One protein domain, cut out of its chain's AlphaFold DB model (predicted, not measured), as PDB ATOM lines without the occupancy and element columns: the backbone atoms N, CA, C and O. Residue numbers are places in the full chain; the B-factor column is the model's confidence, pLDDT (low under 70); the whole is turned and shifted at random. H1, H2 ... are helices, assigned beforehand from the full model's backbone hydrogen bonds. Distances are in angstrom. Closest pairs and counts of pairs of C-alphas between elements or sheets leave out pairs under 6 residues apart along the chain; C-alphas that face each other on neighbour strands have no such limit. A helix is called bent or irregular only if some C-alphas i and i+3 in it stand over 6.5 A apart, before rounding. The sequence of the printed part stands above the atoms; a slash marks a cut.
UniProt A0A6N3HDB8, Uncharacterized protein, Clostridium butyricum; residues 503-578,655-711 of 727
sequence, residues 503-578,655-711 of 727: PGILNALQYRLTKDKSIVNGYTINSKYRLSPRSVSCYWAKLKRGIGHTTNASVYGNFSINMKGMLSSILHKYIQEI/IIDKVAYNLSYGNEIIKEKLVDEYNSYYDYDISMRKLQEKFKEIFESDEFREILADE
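This is residues 503 to 578 and 655 to 711 of the 727 residues of an uncharacterized protein of Clostridium butyricum (UniProt A0A6N3HDB8). The longest helix, H7, runs along the long axis of an elongated, partly crossed bundle of H1, H4, H5, H6 and H7; H6 folds back beside H7, H4 packs on H5, and H1 packs with its ends on H4 and H7. H8 crosses near one end of the bundle and H3 packs on H7 at the other, towards which the unnamed stretch 544 to 562 loops out and returns. The printed part has 133 residues with eight named helices, H1 to H8 in chain order, and no named strand: all helix. It is compact, with a radius of gyration of the C-alphas of 14.5 A, and spans 45 by 27 by 23 A.

H7, residues 684 to 700, measures 24.4 A from C-alpha 684 at (37.217, 14.342, 232.887) to C-alpha 700 at (41.669, 16.551, 209.007). Before it come H6, residues 668 to 679, 16.0 A, and H5, residues 655 to 666, 13.5 A; H5 is only just irregular, C-alphas 663 and 666 being 6.6 A apart. H4 is residues 563 to 574, 16.7 A; H3 is 533 to 543; H2 is 517 to 523. H1, residues 503 to 514, 16.2 A, begins at C-alpha 503 at (41.235, 10.941, 196.255). H8 is residues 702 to 711.

H7 and H6 form a helical hairpin and touch at a shallow tilt of 30 degrees; the closest C-alphas, Ser 687 and Tyr 678, are 5.2 A apart. With residues 696 to 700 alone H7 touches H1, Lys 696 to Thr 514 at 5.7 A between closest C-alphas, opposite ways at 20 degrees. With residues 684 to 688 alone it touches H3, where C-alphas 684 and 533 are closest at 5.4 A. H4 and H5 touch, opposite ways at a steep tilt of 40 degrees, with C-alphas 568 and 660 closest at 5.0 A. H5 touches H8, closest C-alphas 659 and 711, 5.8 A. H7 and H8 are about perpendicular, 84 degrees. H2 and H4 only just touch, with 3 pairs of C-alphas within 8 A, closest 523 and 563 at 7.0 A. H1 and H6 are apart. In every named helix but H2 each O i to N i+4 pair is within hydrogen-bond range; H2 has 1 of 3, and 2 of 4 O i to N i+3 pairs.

The two C-alphas farthest apart, of Val 555 and Ile 578, are 46.1 A apart. Residues 579 to 654 are not printed; the gap between C-alphas 578 and 655 is 9.2 A. The link from H3 to H4 is long, and in it residues 549 to 550 pair antiparallel with 560 to 561. No printed residue is under 70 in pLDDT.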
ATOM      1  N   PRO A 503      41.292   9.630 195.604       91.19
ATOM      2  CA  PRO A 503      41.235  10.941 196.255       91.19
ATOM      3  C   PRO A 503      39.801  11.452 196.445       91.19
ATOM      4  O   PRO A 503      39.506  12.134 197.423       91.19
ATOM      5  N   GLY A 504      38.874  11.097 195.547       90.38
ATOM      6  CA  GLY A 504      37.462  11.475 195.665       90.38
ATOM      7  C   GLY A 504      36.773  10.878 196.899       90.38
ATOM      8  O   GLY A 504      36.014  11.577 197.569       90.38
ATOM      9  N   ILE A 505      37.074   9.614 197.225       91.06
ATOM     10  CA  ILE A 505      36.544   8.932 198.417       91.06
ATOM     11  C   ILE A 505      37.122   9.594 199.671       91.06
ATOM     12  O   ILE A 505      36.370   9.994 200.558       91.06
ATOM     13  N   LEU A 506      38.443   9.783 199.710       91.56
ATOM     14  CA  LEU A 506      39.156  10.347 200.860       91.56
ATOM     15  C   LEU A 506      38.722  11.782 201.170       91.56
ATOM     16  O   LEU A 506      38.355  12.082 202.305       91.56
ATOM     17  N   ASN A 507      38.676  12.650 200.156       94.00
ATOM     18  CA  ASN A 507      38.241  14.038 200.316       94.00
ATOM     19  C   ASN A 507      36.803  14.116 200.851       94.00
ATOM     20  O   ASN A 507      36.496  14.945 201.710       94.00
ATOM     21  N   ALA A 508      35.912  13.246 200.367       93.62
ATOM     22  CA  ALA A 508      34.530  13.222 200.822       93.62
ATOM     23  C   ALA A 508      34.400  12.715 202.269       93.62
ATOM     24  O   ALA A 508      33.622  13.285 203.040       93.62
ATOM     25  N   LEU A 509      35.174  11.692 202.647       94.75
ATOM     26  CA  LEU A 509      35.243  11.183 204.019       94.75
ATOM     27  C   LEU A 509      35.746  12.260 204.983       94.75
ATOM     28  O   LEU A 509      35.048  12.574 205.948       94.75
ATOM     29  N   GLN A 510      36.888  12.886 204.686       95.19
ATOM     30  CA  GLN A 510      37.438  13.962 205.513       95.19
ATOM     31  C   GLN A 510      36.455  15.126 205.635       95.19
ATOM     32  O   GLN A 510      36.185  15.587 206.741       95.19
ATOM     33  N   TYR A 511      35.835  15.563 204.531       95.94
ATOM     34  CA  TYR A 511      34.829  16.626 204.576       95.94
ATOM     35  C   TYR A 511      33.660  16.277 205.509       95.94
ATOM     36  O   TYR A 511      33.257  17.103 206.333       95.94
ATOM     37  N   ARG A 512      33.117  15.056 205.421       95.19
ATOM     38  CA  ARG A 512      32.009  14.626 206.293       95.19
ATOM     39  C   ARG A 512      32.424  14.552 207.751       95.19
ATOM     40  O   ARG A 512      31.682  15.014 208.607       95.19
ATOM     41  N   LEU A 513      33.599  14.005 208.028       95.81
ATOM     42  CA  LEU A 513      34.073  13.830 209.394       95.81
ATOM     43  C   LEU A 513      34.447  15.155 210.064       95.81
ATOM     44  O   LEU A 513      34.434  15.219 211.286       95.81
ATOM     45  N   THR A 514      34.737  16.215 209.304       95.50
ATOM     46  CA  THR A 514      35.359  17.434 209.861       95.50
ATOM     47  C   THR A 514      34.545  18.710 209.645       95.50
ATOM     48  O   THR A 514      34.606  19.626 210.470       95.50
ATOM     49  N   LYS A 515      33.758  18.795 208.561       94.31
ATOM     50  CA  LYS A 515      32.998  20.001 208.178       94.31
ATOM     51  C   LYS A 515      31.482  19.803 208.188       94.31
ATOM     52  O   LYS A 515      30.752  20.772 208.407       94.31
ATOM     53  N   ASP A 516      30.980  18.588 207.964       93.88
ATOM     54  CA  ASP A 516      29.538  18.327 207.997       93.88
ATOM     55  C   ASP A 516      28.998  18.389 209.430       93.88
ATOM     56  O   ASP A 516      29.188  17.476 210.231       93.88
ATOM     57  N   LYS A 517      28.255  19.458 209.732       92.75
ATOM     58  CA  LYS A 517      27.676  19.696 211.060       92.75
ATOM     59  C   LYS A 517      26.832  18.530 211.574       92.75
ATOM     60  O   LYS A 517      26.802  18.326 212.781       92.75
ATOM     61  N   SER A 518      26.144  17.784 210.707       90.31
ATOM     62  CA  SER A 518      25.301  16.659 211.141       90.31
ATOM     63  C   SER A 518      26.121  15.499 211.709       90.31
ATOM     64  O   SER A 518      25.705  14.878 212.682       90.31
ATOM     65  N   ILE A 519      27.301  15.254 211.140       92.75
ATOM     66  CA  ILE A 519      28.232  14.212 211.576       92.75
ATOM     67  C   ILE A 519      29.090  14.717 212.731       92.75
ATOM     68  O   ILE A 519      29.187  14.043 213.750       92.75
ATOM     69  N   VAL A 520      29.653  15.923 212.603       92.94
ATOM     70  CA  VAL A 520      30.515  16.523 213.631       92.94
ATOM     71  C   VAL A 520      29.769  16.647 214.959       92.94
ATOM     72  O   VAL A 520      30.254  16.164 215.974       92.94
ATOM     73  N   ASN A 521      28.531  17.156 214.948       89.56
ATOM     74  CA  ASN A 521      27.704  17.227 216.159       89.56
ATOM     75  C   ASN A 521      27.309  15.850 216.721       89.56
ATOM     76  O   ASN A 521      26.793  15.780 217.833       89.56
ATOM     77  N   GLY A 522      27.496  14.772 215.956       88.00
ATOM     78  CA  GLY A 522      27.263  13.402 216.405       88.00
ATOM     79  C   GLY A 522      28.373  12.865 217.312       88.00
ATOM     80  O   GLY A 522      28.114  11.951 218.093       88.00
ATOM     81  N   TYR A 523      29.583  13.430 217.239       92.44
ATOM     82  CA  TYR A 523      30.700  13.052 218.110       92.44
ATOM     83  C   TYR A 523      31.252  14.201 218.962       92.44
ATOM     84  O   TYR A 523      32.064  13.944 219.847       92.44
ATOM     85  N   THR A 524      30.800  15.444 218.764       91.50
ATOM     86  CA  THR A 524      31.141  16.578 219.633       91.50
ATOM     87  C   THR A 524      30.057  16.857 220.679       91.50
ATOM     88  O   THR A 524      28.856  16.745 220.431       91.50
ATOM     89  N   ILE A 525      30.472  17.258 221.882       89.31
ATOM     90  CA  ILE A 525      29.573  17.608 222.985       89.31
ATOM     91  C   ILE A 525      29.362  19.117 223.004       89.31
ATOM     92  O   ILE A 525      30.210  19.891 223.440       89.31
ATOM     93  N   ASN A 526      28.157  19.522 222.609       81.19
ATOM     94  CA  ASN A 526      27.730  20.924 222.609       81.19
ATOM     95  C   ASN A 526      27.032  21.345 223.919       81.19
ATOM     96  O   ASN A 526      26.646  22.502 224.079       81.19
ATOM     97  N   SER A 527      26.839  20.414 224.862       82.50
ATOM     98  CA  SER A 527      26.276  20.727 226.180       82.50
ATOM     99  C   SER A 527      27.207  21.667 226.944       82.50
ATOM    100  O   SER A 527      28.402  21.395 227.059       82.50
ATOM    101  N   LYS A 528      26.641  22.728 227.528       78.75
ATOM    102  CA  LYS A 528      27.345  23.633 228.452       78.75
ATOM    103  C   LYS A 528      27.507  23.066 229.866       78.75
ATOM    104  O   LYS A 528      28.211  23.651 230.676       78.75
ATOM    105  N   TYR A 529      26.801  21.982 230.186       81.38
ATOM    106  CA  TYR A 529      26.880  21.338 231.494       81.38
ATOM    107  C   TYR A 529      28.111  20.441 231.577       81.38
ATOM    108  O   TYR A 529      28.432  19.756 230.602       81.38
ATOM    109  N   ARG A 530      28.725  20.408 232.764       82.94
ATOM    110  CA  ARG A 530      29.848  19.530 233.097       82.94
ATOM    111  C   ARG A 530      29.482  18.065 232.894       82.94
ATOM    112  O   ARG A 530      28.355  17.667 233.186       82.94
ATOM    113  N   LEU A 531      30.422  17.262 232.415       87.50
ATOM    114  CA  LEU A 531      30.235  15.824 232.227       87.50
ATOM    115  C   LEU A 531      30.562  15.038 233.498       87.50
ATOM    116  O   LEU A 531      31.423  15.427 234.281       87.50
ATOM    117  N   SER A 532      29.876  13.911 233.694       85.56
ATOM    118  CA  SER A 532      30.138  13.026 234.834       85.56
ATOM    119  C   SER A 532      31.464  12.277 234.640       85.56
ATOM    120  O   SER A 532      31.614  11.623 233.600       85.56
ATOM    121  N   PRO A 533      32.374  12.260 235.636       85.12
ATOM    122  CA  PRO A 533      33.594  11.449 235.590       85.12
ATOM    123  C   PRO A 533      33.329   9.964 235.311       85.12
ATOM    124  O   PRO A 533      34.028   9.339 234.507       85.12
ATOM    125  N   ARG A 534      32.255   9.410 235.898       83.38
ATOM    126  CA  ARG A 534      31.811   8.028 235.651       83.38
ATOM    127  C   ARG A 534      31.405   7.813 234.198       83.38
ATOM    128  O   ARG A 534      31.832   6.839 233.586       83.38
ATOM    129  N   SER A 535      30.613   8.721 233.627       87.75
ATOM    130  CA  SER A 535      30.180   8.614 232.226       87.75
ATOM    131  C   SER A 535      31.347   8.714 231.254       87.75
ATOM    132  O   SER A 535      31.411   7.943 230.301       87.75
ATOM    133  N   VAL A 536      32.295   9.621 231.506       90.62
ATOM    134  CA  VAL A 536      33.501   9.767 230.679       90.62
ATOM    135  C   VAL A 536      34.377   8.515 230.770       90.62
ATOM    136  O   VAL A 536      34.781   7.982 229.740       90.62
ATOM    137  N   SER A 537      34.623   8.000 231.978       86.69
ATOM    138  CA  SER A 537      35.395   6.762 232.185       86.69
ATOM    139  C   SER A 537      34.717   5.554 231.530       86.69
ATOM    140  O   SER A 537      35.368   4.743 230.872       86.69
ATOM    141  N   CYS A 538      33.387   5.465 231.633       85.25
ATOM    142  CA  CYS A 538      32.589   4.429 230.981       85.25
ATOM    143  C   CYS A 538      32.659   4.535 229.451       85.25
ATOM    144  O   CYS A 538      32.847   3.523 228.778       85.25
ATOM    145  N   TYR A 539      32.535   5.745 228.892       90.50
ATOM    146  CA  TYR A 539      32.715   5.968 227.459       90.50
ATOM    147  C   TYR A 539      34.110   5.555 227.006       90.50
ATOM    148  O   TYR A 539      34.215   4.814 226.040       90.50
ATOM    149  N   TRP A 540      35.162   5.962 227.720       90.06
ATOM    150  CA  TRP A 540      36.535   5.591 227.388       90.06
ATOM    151  C   TRP A 540      36.719   4.069 227.362       90.06
ATOM    152  O   TRP A 540      37.178   3.513 226.368       90.06
ATOM    153  N   ALA A 541      36.259   3.364 228.400       83.12
ATOM    154  CA  ALA A 541      36.300   1.901 228.448       83.12
ATOM    155  C   ALA A 541      35.515   1.231 227.301       83.12
ATOM    156  O   ALA A 541      35.933   0.191 226.790       83.12
ATOM    157  N   LYS A 542      34.386   1.819 226.884       86.06
ATOM    158  CA  LYS A 542      33.575   1.337 225.755       86.06
ATOM    159  C   LYS A 542      34.207   1.654 224.395       86.06
ATOM    160  O   LYS A 542      34.223   0.777 223.538       86.06
ATOM    161  N   LEU A 543      34.795   2.837 224.223       90.44
ATOM    162  CA  LEU A 543      35.507   3.262 223.015       90.44
ATOM    163  C   LEU A 543      36.686   2.337 222.712       90.44
ATOM    164  O   LEU A 543      36.822   1.897 221.574       90.44
ATOM    165  N   LYS A 544      37.464   1.962 223.740       86.38
ATOM    166  CA  LYS A 544      38.559   0.977 223.630       86.38
ATOM    167  C   LYS A 544      38.104  -0.340 222.992       86.38
ATOM    168  O   LYS A 544      38.861  -1.008 222.293       86.38
ATOM    169  N   ARG A 545      36.834  -0.689 223.201       81.62
ATOM    170  CA  ARG A 545      36.175  -1.883 222.669       81.62
ATOM    171  C   ARG A 545      35.328  -1.591 221.430       81.62
ATOM    172  O   ARG A 545      34.653  -2.484 220.973       81.62
ATOM    173  N   GLY A 546      35.301  -0.375 220.885       85.94
ATOM    174  CA  GLY A 546      34.489  -0.040 219.707       85.94
ATOM    175  C   GLY A 546      32.983   0.059 219.973       85.94
ATOM    176  O   GLY A 546      32.188  -0.092 219.046       85.94
ATOM    177  N   ILE A 547      32.579   0.293 221.222       86.25
ATOM    178  CA  ILE A 547      31.179   0.352 221.661       86.25
ATOM    179  C   ILE A 547      30.782   1.806 221.936       86.25
ATOM    180  O   ILE A 547      31.562   2.588 222.478       86.25
ATOM    181  N   GLY A 548      29.543   2.167 221.596       88.38
ATOM    182  CA  GLY A 548      28.985   3.482 221.911       88.38
ATOM    183  C   GLY A 548      28.577   3.653 223.379       88.38
ATOM    184  O   GLY A 548      28.287   2.691 224.091       88.38
ATOM    185  N   HIS A 549      28.498   4.901 223.838       89.69
ATOM    186  CA  HIS A 549      27.981   5.252 225.162       89.69
ATOM    187  C   HIS A 549      26.909   6.333 225.052       89.69
ATOM    188  O   HIS A 549      27.108   7.332 224.362       89.69
ATOM    189  N   THR A 550      25.822   6.156 225.799       89.94
ATOM    190  CA  THR A 550      24.781   7.165 226.001       89.94
ATOM    191  C   THR A 550      24.643   7.436 227.490       89.94
ATOM    192  O   THR A 550      24.422   6.516 228.277       89.94
ATOM    193  N   THR A 551      24.775   8.700 227.875       87.44
ATOM    194  CA  THR A 551      24.603   9.159 229.251       87.44
ATOM    195  C   THR A 551      23.171   9.634 229.480       87.44
ATOM    196  O   THR A 551      22.640  10.409 228.687       87.44
ATOM    197  N   ASN A 552      22.587   9.207 230.602       82.12
ATOM    198  CA  ASN A 552      21.273   9.637 231.092       82.12
ATOM    199  C   ASN A 552      21.394  10.224 232.511       82.12
ATOM    200  O   ASN A 552      20.724   9.796 233.448       82.12
ATOM    201  N   ALA A 553      22.307  11.174 232.688       76.25
ATOM    202  CA  ALA A 553      22.524  11.884 233.934       76.25
ATOM    203  C   ALA A 553      21.451  12.959 234.157       76.25
ATOM    204  O   ALA A 553      21.010  13.651 233.236       76.25
ATOM    205  N   SER A 554      21.054  13.112 235.420       70.75
ATOM    206  CA  SER A 554      20.074  14.113 235.856       70.75
ATOM    207  C   SER A 554      20.698  15.419 236.347       70.75
ATOM    208  O   SER A 554      19.951  16.267 236.803       70.75
ATOM    209  N   VAL A 555      22.028  15.553 236.332       72.12
ATOM    210  CA  VAL A 555      22.786  16.685 236.922       72.12
ATOM    211  C   VAL A 555      23.945  17.100 236.015       72.12
ATOM    212  O   VAL A 555      24.249  18.278 235.864       72.12
ATOM    213  N   TYR A 556      24.574  16.113 235.375       79.31
ATOM    214  CA  TYR A 556      25.635  16.309 234.399       79.31
ATOM    215  C   TYR A 556      25.081  16.452 232.975       79.31
ATOM    216  O   TYR A 556      23.952  16.054 232.676       79.31
ATOM    217  N   GLY A 557      25.905  16.991 232.077       83.56
ATOM    218  CA  GLY A 557      25.648  17.007 230.646       83.56
ATOM    219  C   GLY A 557      25.525  15.592 230.087       83.56
ATOM    220  O   GLY A 557      26.347  14.720 230.368       83.56
ATOM    221  N   ASN A 558      24.494  15.383 229.272       88.06
ATOM    222  CA  ASN A 558      24.281  14.128 228.565       88.06
ATOM    223  C   ASN A 558      24.963  14.157 227.204       88.06
ATOM    224  O   ASN A 558      24.951  15.175 226.509       88.06
ATOM    225  N   PHE A 559      25.518  13.016 226.812       91.50
ATOM    226  CA  PHE A 559      26.072  12.798 225.486       91.50
ATOM    227  C   PHE A 559      25.768  11.381 225.012       91.50
ATOM    228  O   PHE A 559      25.537  10.479 225.816       91.50
ATOM    229  N   SER A 560      25.749  11.199 223.695       92.81
ATOM    230  CA  SER A 560      25.530   9.907 223.055       92.81
ATOM    231  C   SER A 560      26.476   9.778 221.875       92.81
ATOM    232  O   SER A 560      26.225  10.371 220.832       92.81
ATOM    233  N   ILE A 561      27.569   9.037 222.051       94.00
ATOM    234  CA  ILE A 561      28.640   8.944 221.056       94.00
ATOM    235  C   ILE A 561      28.911   7.476 220.743       94.00
ATOM    236  O   ILE A 561      29.133   6.664 221.641       94.00
ATOM    237  N   ASN A 562      28.914   7.148 219.452       92.50
ATOM    238  CA  ASN A 562      29.324   5.848 218.931       92.50
ATOM    239  C   ASN A 562      30.258   6.055 217.730       92.50
ATOM    240  O   ASN A 562      29.803   6.127 216.588       92.50
ATOM    241  N   MET A 563      31.563   6.163 218.005       94.62
ATOM    242  CA  MET A 563      32.579   6.444 216.983       94.62
ATOM    243  C   MET A 563      32.649   5.348 215.918       94.62
ATOM    244  O   MET A 563      32.540   5.655 214.732       94.62
ATOM    245  N   LYS A 564      32.749   4.073 216.326       92.94
ATOM    246  CA  LYS A 564      32.772   2.930 215.399       92.94
ATOM    247  C   LYS A 564      31.515   2.902 214.524       92.94
ATOM    248  O   LYS A 564      31.620   2.786 213.307       92.94
ATOM    249  N   GLY A 565      30.329   3.043 215.121       90.06
ATOM    250  CA  GLY A 565      29.059   3.023 214.387       90.06
ATOM    251  C   GLY A 565      28.923   4.174 213.385       90.06
ATOM    252  O   GLY A 565      28.491   3.960 212.251       90.06
ATOM    253  N   MET A 566      29.346   5.382 213.771       94.50
ATOM    254  CA  MET A 566      29.386   6.544 212.879       94.50
ATOM    255  C   MET A 566      30.347   6.315 211.707       94.50
ATOM    256  O   MET A 566      29.951   6.489 210.553       94.50
ATOM    257  N   LEU A 567      31.584   5.900 211.993       95.19
ATOM    258  CA  LEU A 567      32.601   5.623 210.977       95.19
ATOM    259  C   LEU A 567      32.145   4.517 210.031       95.19
ATOM    260  O   LEU A 567      32.218   4.693 208.822       95.19
ATOM    261  N   SER A 568      31.581   3.431 210.562       92.00
ATOM    262  CA  SER A 568      31.015   2.340 209.769       92.00
ATOM    263  C   SER A 568      29.935   2.853 208.814       92.00
ATOM    264  O   SER A 568      30.025   2.621 207.611       92.00
ATOM    265  N   SER A 569      28.957   3.624 209.298       91.12
ATOM    266  CA  SER A 569      27.896   4.202 208.454       91.12
ATOM    267  C   SER A 569      28.451   5.074 207.319       91.12
ATOM    268  O   SER A 569      28.010   4.990 206.170       91.12
ATOM    269  N   ILE A 570      29.459   5.892 207.626       93.44
ATOM    270  CA  ILE A 570      30.113   6.760 206.649       93.44
ATOM    271  C   ILE A 570      30.904   5.927 205.631       93.44
ATOM    272  O   ILE A 570      30.748   6.139 204.430       93.44
ATOM    273  N   LEU A 571      31.696   4.950 206.075       93.75
ATOM    274  CA  LEU A 571      32.460   4.067 205.194       93.75
ATOM    275  C   LEU A 571      31.541   3.311 204.232       93.75
ATOM    276  O   LEU A 571      31.794   3.341 203.032       93.75
ATOM    277  N   HIS A 572      30.426   2.750 204.712       91.50
ATOM    278  CA  HIS A 572      29.445   2.068 203.858       91.50
ATOM    279  C   HIS A 572      28.866   2.973 202.765       91.50
ATOM    280  O   HIS A 572      28.584   2.537 201.651       91.50
ATOM    281  N   LYS A 573      28.689   4.261 203.070       91.44
ATOM    282  CA  LYS A 573      28.145   5.231 202.119       91.44
ATOM    283  C   LYS A 573      29.111   5.538 200.971       91.44
ATOM    284  O   LYS A 573      28.652   5.771 199.852       91.44
ATOM    285  N   TYR A 574      30.413   5.584 201.256       91.12
ATOM    286  CA  TYR A 574      31.444   6.030 200.310       91.12
ATOM    287  C   TYR A 574      32.222   4.889 199.653       91.12
ATOM    288  O   TYR A 574      32.655   5.024 198.512       91.12
ATOM    289  N   ILE A 575      32.357   3.764 200.343       90.75
ATOM    290  CA  ILE A 575      32.913   2.517 199.831       90.75
ATOM    291  C   ILE A 575      31.747   1.538 199.820       90.75
ATOM    292  O   ILE A 575      31.540   0.821 200.786       90.75
ATOM    293  N   GLN A 576      30.923   1.565 198.771       85.75
ATOM    294  CA  GLN A 576      29.737   0.698 198.688       85.75
ATOM    295  C   GLN A 576      30.109  -0.756 198.385       85.75
ATOM    296  O   GLN A 576      29.468  -1.677 198.872       85.75
ATOM    297  N   GLU A 577      31.174  -0.948 197.608       87.75
ATOM    298  CA  GLU A 577      31.692  -2.248 197.199       87.75
ATOM    299  C   GLU A 577      33.217  -2.168 197.112       87.75
ATOM    300  O   GLU A 577      33.768  -1.135 196.716       87.75
ATOM    301  N   ILE A 578      33.911  -3.261 197.443       89.38
ATOM    302  CA  ILE A 578      35.374  -3.330 197.308       89.38
ATOM    303  C   ILE A 578      35.799  -3.280 195.829       89.38
ATOM    304  O   ILE A 578      36.857  -2.737 195.516       89.38
ATOM    305  N   ILE A 655      35.477  -6.322 206.448       89.88
ATOM    306  CA  ILE A 655      36.550  -5.347 206.238       89.88
ATOM    307  C   ILE A 655      36.099  -3.980 206.753       89.88
ATOM    308  O   ILE A 655      36.813  -3.371 207.544       89.88
ATOM    309  N   ILE A 656      34.904  -3.523 206.369       90.81
ATOM    310  CA  ILE A 656      34.418  -2.196 206.765       90.81
ATOM    311  C   ILE A 656      34.210  -2.092 208.280       90.81
ATOM    312  O   ILE A 656      34.610  -1.088 208.868       90.81
ATOM    313  N   ASP A 657      33.640  -3.110 208.929       87.38
ATOM    314  CA  ASP A 657      33.454  -3.108 210.386       87.38
ATOM    315  C   ASP A 657      34.790  -3.047 211.144       87.38
ATOM    316  O   ASP A 657      34.941  -2.262 212.086       87.38
ATOM    317  N   LYS A 658      35.782  -3.821 210.688       89.44
ATOM    318  CA  LYS A 658      37.131  -3.823 211.261       89.44
ATOM    319  C   LYS A 658      37.841  -2.485 211.059       89.44
ATOM    320  O   LYS A 658      38.380  -1.928 212.014       89.44
ATOM    321  N   VAL A 659      37.803  -1.946 209.842       93.81
ATOM    322  CA  VAL A 659      38.381  -0.632 209.524       93.81
ATOM    323  C   VAL A 659      37.711   0.454 210.363       93.81
ATOM    324  O   VAL A 659      38.401   1.285 210.941       93.81
ATOM    325  N   ALA A 660      36.386   0.418 210.530       94.06
ATOM    326  CA  ALA A 660      35.677   1.369 211.383       94.06
ATOM    327  C   ALA A 660      36.151   1.321 212.845       94.06
ATOM    328  O   ALA A 660      36.304   2.371 213.470       94.06
ATOM    329  N   TYR A 661      36.406   0.125 213.392       92.75
ATOM    330  CA  TYR A 661      36.978  -0.009 214.732       92.75
ATOM    331  C   TYR A 661      38.401   0.556 214.798       92.75
ATOM    332  O   TYR A 661      38.693   1.365 215.684       92.75
ATOM    333  N   ASN A 662      39.259   0.200 213.842       94.44
ATOM    334  CA  ASN A 662      40.651   0.646 213.819       94.44
ATOM    335  C   ASN A 662      40.759   2.173 213.691       94.44
ATOM    336  O   ASN A 662      41.519   2.791 214.429       94.44
ATOM    337  N   LEU A 663      39.909   2.796 212.871       95.75
ATOM    338  CA  LEU A 663      39.819   4.256 212.752       95.75
ATOM    339  C   LEU A 663      39.205   4.946 213.976       95.75
ATOM    340  O   LEU A 663      39.388   6.147 214.157       95.75
ATOM    341  N   SER A 664      38.453   4.214 214.802       94.88
ATOM    342  CA  SER A 664      37.885   4.751 216.042       94.88
ATOM    343  C   SER A 664      38.851   4.681 217.223       94.88
ATOM    344  O   SER A 664      38.836   5.577 218.064       94.88
ATOM    345  N   TYR A 665      39.648   3.612 217.309       92.81
ATOM    346  CA  TYR A 665      40.577   3.369 218.415       92.81
ATOM    347  C   TYR A 665      41.637   2.302 218.103       92.81
ATOM    348  O   TYR A 665      42.755   2.414 218.581       92.81
ATOM    349  N   GLY A 666      41.302   1.249 217.345       89.75
ATOM    350  CA  GLY A 666      42.142   0.044 217.238       89.75
ATOM    351  C   GLY A 666      43.467   0.186 216.470       89.75
ATOM    352  O   GLY A 666      44.309  -0.699 216.576       89.75
ATOM    353  N   ASN A 667      43.666   1.252 215.689       94.44
ATOM    354  CA  ASN A 667      44.949   1.534 215.042       94.44
ATOM    355  C   ASN A 667      45.925   2.156 216.058       94.44
ATOM    356  O   ASN A 667      45.560   3.115 216.728       94.44
ATOM    357  N   GLU A 668      47.161   1.653 216.136       90.94
ATOM    358  CA  GLU A 668      48.145   2.064 217.157       90.94
ATOM    359  C   GLU A 668      48.448   3.572 217.155       90.94
ATOM    360  O   GLU A 668      48.502   4.180 218.217       90.94
ATOM    361  N   ILE A 669      48.549   4.206 215.981       93.62
ATOM    362  CA  ILE A 669      48.830   5.650 215.877       93.62
ATOM    363  C   ILE A 669      47.652   6.463 216.424       93.62
ATOM    364  O   ILE A 669      47.825   7.429 217.169       93.62
ATOM    365  N   ILE A 670      46.427   6.076 216.058       94.94
ATOM    366  CA  ILE A 670      45.210   6.718 216.572       94.94
ATOM    367  C   ILE A 670      45.104   6.484 218.080       94.94
ATOM    368  O   ILE A 670      44.862   7.429 218.829       94.94
ATOM    369  N   LYS A 671      45.317   5.244 218.530       93.38
ATOM    370  CA  LYS A 671      45.301   4.849 219.940       93.38
ATOM    371  C   LYS A 671      46.233   5.725 220.767       93.38
ATOM    372  O   LYS A 671      45.771   6.305 221.745       93.38
ATOM    373  N   GLU A 672      47.498   5.838 220.369       91.81
ATOM    374  CA  GLU A 672      48.523   6.623 221.061       91.81
ATOM    375  C   GLU A 672      48.080   8.083 221.221       91.81
ATOM    376  O   GLU A 672      47.915   8.559 222.343       91.81
ATOM    377  N   LYS A 673      47.708   8.746 220.116       94.12
ATOM    378  CA  LYS A 673      47.240  10.145 220.135       94.12
ATOM    379  C   LYS A 673      46.028  10.371 221.036       94.12
ATOM    380  O   LYS A 673      45.928  11.405 221.695       94.12
ATOM    381  N   LEU A 674      45.076   9.439 221.037       94.19
ATOM    382  CA  LEU A 674      43.876   9.543 221.867       94.19
ATOM    383  C   LEU A 674      44.181   9.278 223.345       94.19
ATOM    384  O   LEU A 674      43.600   9.937 224.204       94.19
ATOM    385  N   VAL A 675      45.046   8.303 223.647       91.06
ATOM    386  CA  VAL A 675      45.443   7.964 225.020       91.06
ATOM    387  C   VAL A 675      46.222   9.118 225.643       91.06
ATOM    388  O   VAL A 675      45.923   9.492 226.779       91.06
ATOM    389  N   ASP A 676      47.145   9.716 224.893       89.75
ATOM    390  CA  ASP A 676      47.920  10.875 225.334       89.75
ATOM    391  C   ASP A 676      47.007  12.065 225.630       89.75
ATOM    392  O   ASP A 676      47.054  12.628 226.727       89.75
ATOM    393  N   GLU A 677      46.099  12.402 224.709       91.38
ATOM    394  CA  GLU A 677      45.155  13.506 224.909       91.38
ATOM    395  C   GLU A 677      44.223  13.240 226.102       91.38
ATOM    396  O   GLU A 677      44.007  14.110 226.949       91.38
ATOM    397  N   TYR A 678      43.698  12.015 226.214       90.19
ATOM    398  CA  TYR A 678      42.818  11.638 227.316       90.19
ATOM    399  C   TYR A 678      43.531  11.722 228.668       90.19
ATOM    400  O   TYR A 678      42.911  12.138 229.645       90.19
ATOM    401  N   ASN A 679      44.807  11.346 228.756       84.75
ATOM    402  CA  ASN A 679      45.561  11.315 230.012       84.75
ATOM    403  C   ASN A 679      46.262  12.635 230.363       84.75
ATOM    404  O   ASN A 679      46.713  12.776 231.503       84.75
ATOM    405  N   SER A 680      46.321  13.589 229.430       81.19
ATOM    406  CA  SER A 680      46.946  14.907 229.626       81.19
ATOM    407  C   SER A 680      46.208  15.793 230.634       81.19
ATOM    408  O   SER A 680      46.796  16.715 231.192       81.19
ATOM    409  N   TYR A 681      44.932  15.508 230.906       78.69
ATOM    410  CA  TYR A 681      44.096  16.298 231.810       78.69
ATOM    411  C   TYR A 681      43.528  15.430 232.937       78.69
ATOM    412  O   TYR A 681      43.027  14.334 232.685       78.69
ATOM    413  N   TYR A 682      43.538  15.927 234.176       73.62
ATOM    414  CA  TYR A 682      42.864  15.260 235.301       73.62
ATOM    415  C   TYR A 682      41.347  15.466 235.260       73.62
ATOM    416  O   TYR A 682      40.586  14.544 235.552       73.62
ATOM    417  N   ASP A 683      40.891  16.635 234.801       82.56
ATOM    418  CA  ASP A 683      39.465  16.901 234.643       82.56
ATOM    419  C   ASP A 683      38.864  16.082 233.491       82.56
ATOM    420  O   ASP A 683      39.256  16.204 232.325       82.56
ATOM    421  N   TYR A 684      37.882  15.245 233.823       87.19
ATOM    422  CA  TYR A 684      37.217  14.342 232.887       87.19
ATOM    423  C   TYR A 684      36.392  15.068 231.815       87.19
ATOM    424  O   TYR A 684      36.324  14.585 230.685       87.19
ATOM    425  N   ASP A 685      35.779  16.213 232.128       87.81
ATOM    426  CA  ASP A 685      35.019  17.005 231.155       87.81
ATOM    427  C   ASP A 685      35.966  17.646 230.132       87.81
ATOM    428  O   ASP A 685      35.766  17.493 228.924       87.81
ATOM    429  N   ILE A 686      37.054  18.265 230.606       88.06
ATOM    430  CA  ILE A 686      38.097  18.831 229.732       88.06
ATOM    431  C   ILE A 686      38.688  17.734 228.848       88.06
ATOM    432  O   ILE A 686      38.697  17.884 227.626       88.06
ATOM    433  N   SER A 687      39.095  16.610 229.448       89.31
ATOM    434  CA  SER A 687      39.650  15.458 228.723       89.31
ATOM    435  C   SER A 687      38.722  15.002 227.603       89.31
ATOM    436  O   SER A 687      39.157  14.776 226.480       89.31
ATOM    437  N   MET A 688      37.425  14.877 227.893       92.44
ATOM    438  CA  MET A 688      36.441  14.389 226.930       92.44
ATOM    439  C   MET A 688      36.223  15.371 225.775       92.44
ATOM    440  O   MET A 688      36.077  14.947 224.631       92.44
ATOM    441  N   ARG A 689      36.197  16.679 226.046       92.25
ATOM    442  CA  ARG A 689      36.045  17.702 224.997       92.25
ATOM    443  C   ARG A 689      37.295  17.798 224.131       92.25
ATOM    444  O   ARG A 689      37.185  17.832 222.909       92.25
ATOM    445  N   LYS A 690      38.470  17.748 224.753       93.62
ATOM    446  CA  LYS A 690      39.767  17.729 224.070       93.62
ATOM    447  C   LYS A 690      39.948  16.492 223.201       93.62
ATOM    448  O   LYS A 690      40.351  16.600 222.046       93.62
ATOM    449  N   LEU A 691      39.494  15.336 223.679       94.38
ATOM    450  CA  LEU A 691      39.456  14.105 222.895       94.38
ATOM    451  C   LEU A 691      38.641  14.257 221.594       94.38
ATOM    452  O   LEU A 691      39.006  13.695 220.564       94.38
ATOM    453  N   GLN A 692      37.552  15.032 221.604       93.38
ATOM    454  CA  GLN A 692      36.727  15.267 220.407       93.38
ATOM    455  C   GLN A 692      37.406  16.200 219.409       93.38
ATOM    456  O   GLN A 692      37.314  15.978 218.199       93.38
ATOM    457  N   GLU A 693      38.098  17.226 219.911       94.12
ATOM    458  CA  GLU A 693      38.962  18.078 219.091       94.12
ATOM    459  C   GLU A 693      40.062  17.230 218.446       94.12
ATOM    460  O   GLU A 693      40.235  17.290 217.229       94.12
ATOM    461  N   LYS A 694      40.697  16.336 219.216       96.56
ATOM    462  CA  LYS A 694      41.727  15.422 218.713       96.56
ATOM    463  C   LYS A 694      41.220  14.490 217.617       96.56
ATOM    464  O   LYS A 694      41.895  14.326 216.606       96.56
ATOM    465  N   PHE A 695      40.024  13.914 217.760       96.44
ATOM    466  CA  PHE A 695      39.417  13.124 216.682       96.44
ATOM    467  C   PHE A 695      39.277  13.930 215.392       96.44
ATOM    468  O   PHE A 695      39.621  13.449 214.314       96.44
ATOM    469  N   LYS A 696      38.796  15.169 215.502       96.06
ATOM    470  CA  LYS A 696      38.652  16.053 214.349       96.06
ATOM    471  C   LYS A 696      40.007  16.385 213.719       96.06
ATOM    472  O   LYS A 696      40.111  16.324 212.500       96.06
ATOM    473  N   GLU A 697      41.027  16.681 214.525       96.44
ATOM    474  CA  GLU A 697      42.403  16.908 214.059       96.44
ATOM    475  C   GLU A 697      42.949  15.695 213.296       96.44
ATOM    476  O   GLU A 697      43.475  15.848 212.194       96.44
ATOM    477  N   ILE A 698      42.764  14.486 213.840       96.81
ATOM    478  CA  ILE A 698      43.152  13.239 213.171       96.81
ATOM    479  C   ILE A 698      42.448  13.148 211.816       96.81
ATOM    480  O   ILE A 698      43.117  12.991 210.800       96.81
ATOM    481  N   PHE A 699      41.125  13.315 211.762       96.38
ATOM    482  CA  PHE A 699      40.377  13.219 210.505       96.38
ATOM    483  C   PHE A 699      40.749  14.299 209.473       96.38
ATOM    484  O   PHE A 699      40.625  14.053 208.273       96.38
ATOM    485  N   GLU A 700      41.195  15.484 209.904       95.06
ATOM    486  CA  GLU A 700      41.669  16.551 209.007       95.06
ATOM    487  C   GLU A 700      43.071  16.270 208.431       95.06
ATOM    488  O   GLU A 700      43.411  16.832 207.392       95.06
ATOM    489  N   SER A 701      43.863  15.393 209.058       94.94
ATOM    490  CA  SER A 701      45.259  15.134 208.682       94.94
ATOM    491  C   SER A 701      45.429  14.298 207.406       94.94
ATOM    492  O   SER A 701      44.579  13.474 207.063       94.94
ATOM    493  N   ASP A 702      46.569  14.461 206.727       92.31
ATOM    494  CA  ASP A 702      46.967  13.583 205.617       92.31
ATOM    495  C   ASP A 702      47.293  12.163 206.101       92.31
ATOM    496  O   ASP A 702      46.956  11.190 205.434       92.31
ATOM    497  N   GLU A 703      47.831  12.028 207.314       94.50
ATOM    498  CA  GLU A 703      48.117  10.734 207.946       94.50
ATOM    499  C   GLU A 703      46.856   9.865 208.088       94.50
ATOM    500  O   GLU A 703      46.908   8.651 207.905       94.50
ATOM    501  N   PHE A 704      45.679  10.463 208.316       95.19
ATOM    502  CA  PHE A 704      44.419   9.714 208.314       95.19
ATOM    503  C   PHE A 704      44.118   9.046 206.963       95.19
ATOM    504  O   PHE A 704      43.521   7.968 206.934       95.19
ATOM    505  N   ARG A 705      44.538   9.649 205.843       94.38
ATOM    506  CA  ARG A 705      44.360   9.064 204.503       94.38
ATOM    507  C   ARG A 705      45.199   7.802 204.345       94.38
ATOM    508  O   ARG A 705      44.685   6.794 203.857       94.38
ATOM    509  N   GLU A 706      46.449   7.863 204.795       93.88
ATOM    510  CA  GLU A 706      47.375   6.731 204.796       93.88
ATOM    511  C   GLU A 706      46.861   5.612 205.702       93.88
ATOM    512  O   GLU A 706      46.738   4.473 205.252       93.88
ATOM    513  N   ILE A 707      46.455   5.950 206.933       96.19
ATOM    514  CA  ILE A 707      45.896   4.989 207.891       96.19
ATOM    515  C   ILE A 707      44.667   4.290 207.302       96.19
ATOM    516  O   ILE A 707      44.571   3.069 207.362       96.19
ATOM    517  N   LEU A 708      43.721   5.024 206.710       95.88
ATOM    518  CA  LEU A 708      42.522   4.416 206.127       95.88
ATOM    519  C   LEU A 708      42.863   3.415 205.011       95.88
ATOM    520  O   LEU A 708      42.289   2.323 204.976       95.88
ATOM    521  N   ALA A 709      43.771   3.768 204.103       94.62
ATOM    522  CA  ALA A 709      44.161   2.882 203.010       94.62
ATOM    523  C   ALA A 709      44.931   1.650 203.512       94.62
ATOM    524  O   ALA A 709      44.643   0.526 203.093       94.62
ATOM    525  N   ASP A 710      45.844   1.843 204.463       96.38
ATOM    526  CA  ASP A 710      46.588   0.759 205.101       96.38
ATOM    527  C   ASP A 710      45.654  -0.197 205.862       96.38
ATOM    528  O   ASP A 710      45.733  -1.412 205.688       96.38
ATOM    529  N   GLU A 711      44.686   0.319 206.623       96.62
ATOM    530  CA  GLU A 711      43.714  -0.516 207.339       96.62
ATOM    531  C   GLU A 711      42.776  -1.285 206.388       96.62
ATOM    532  O   GLU A 711      42.451  -2.448 206.656       96.62
TER     533      GLU A 711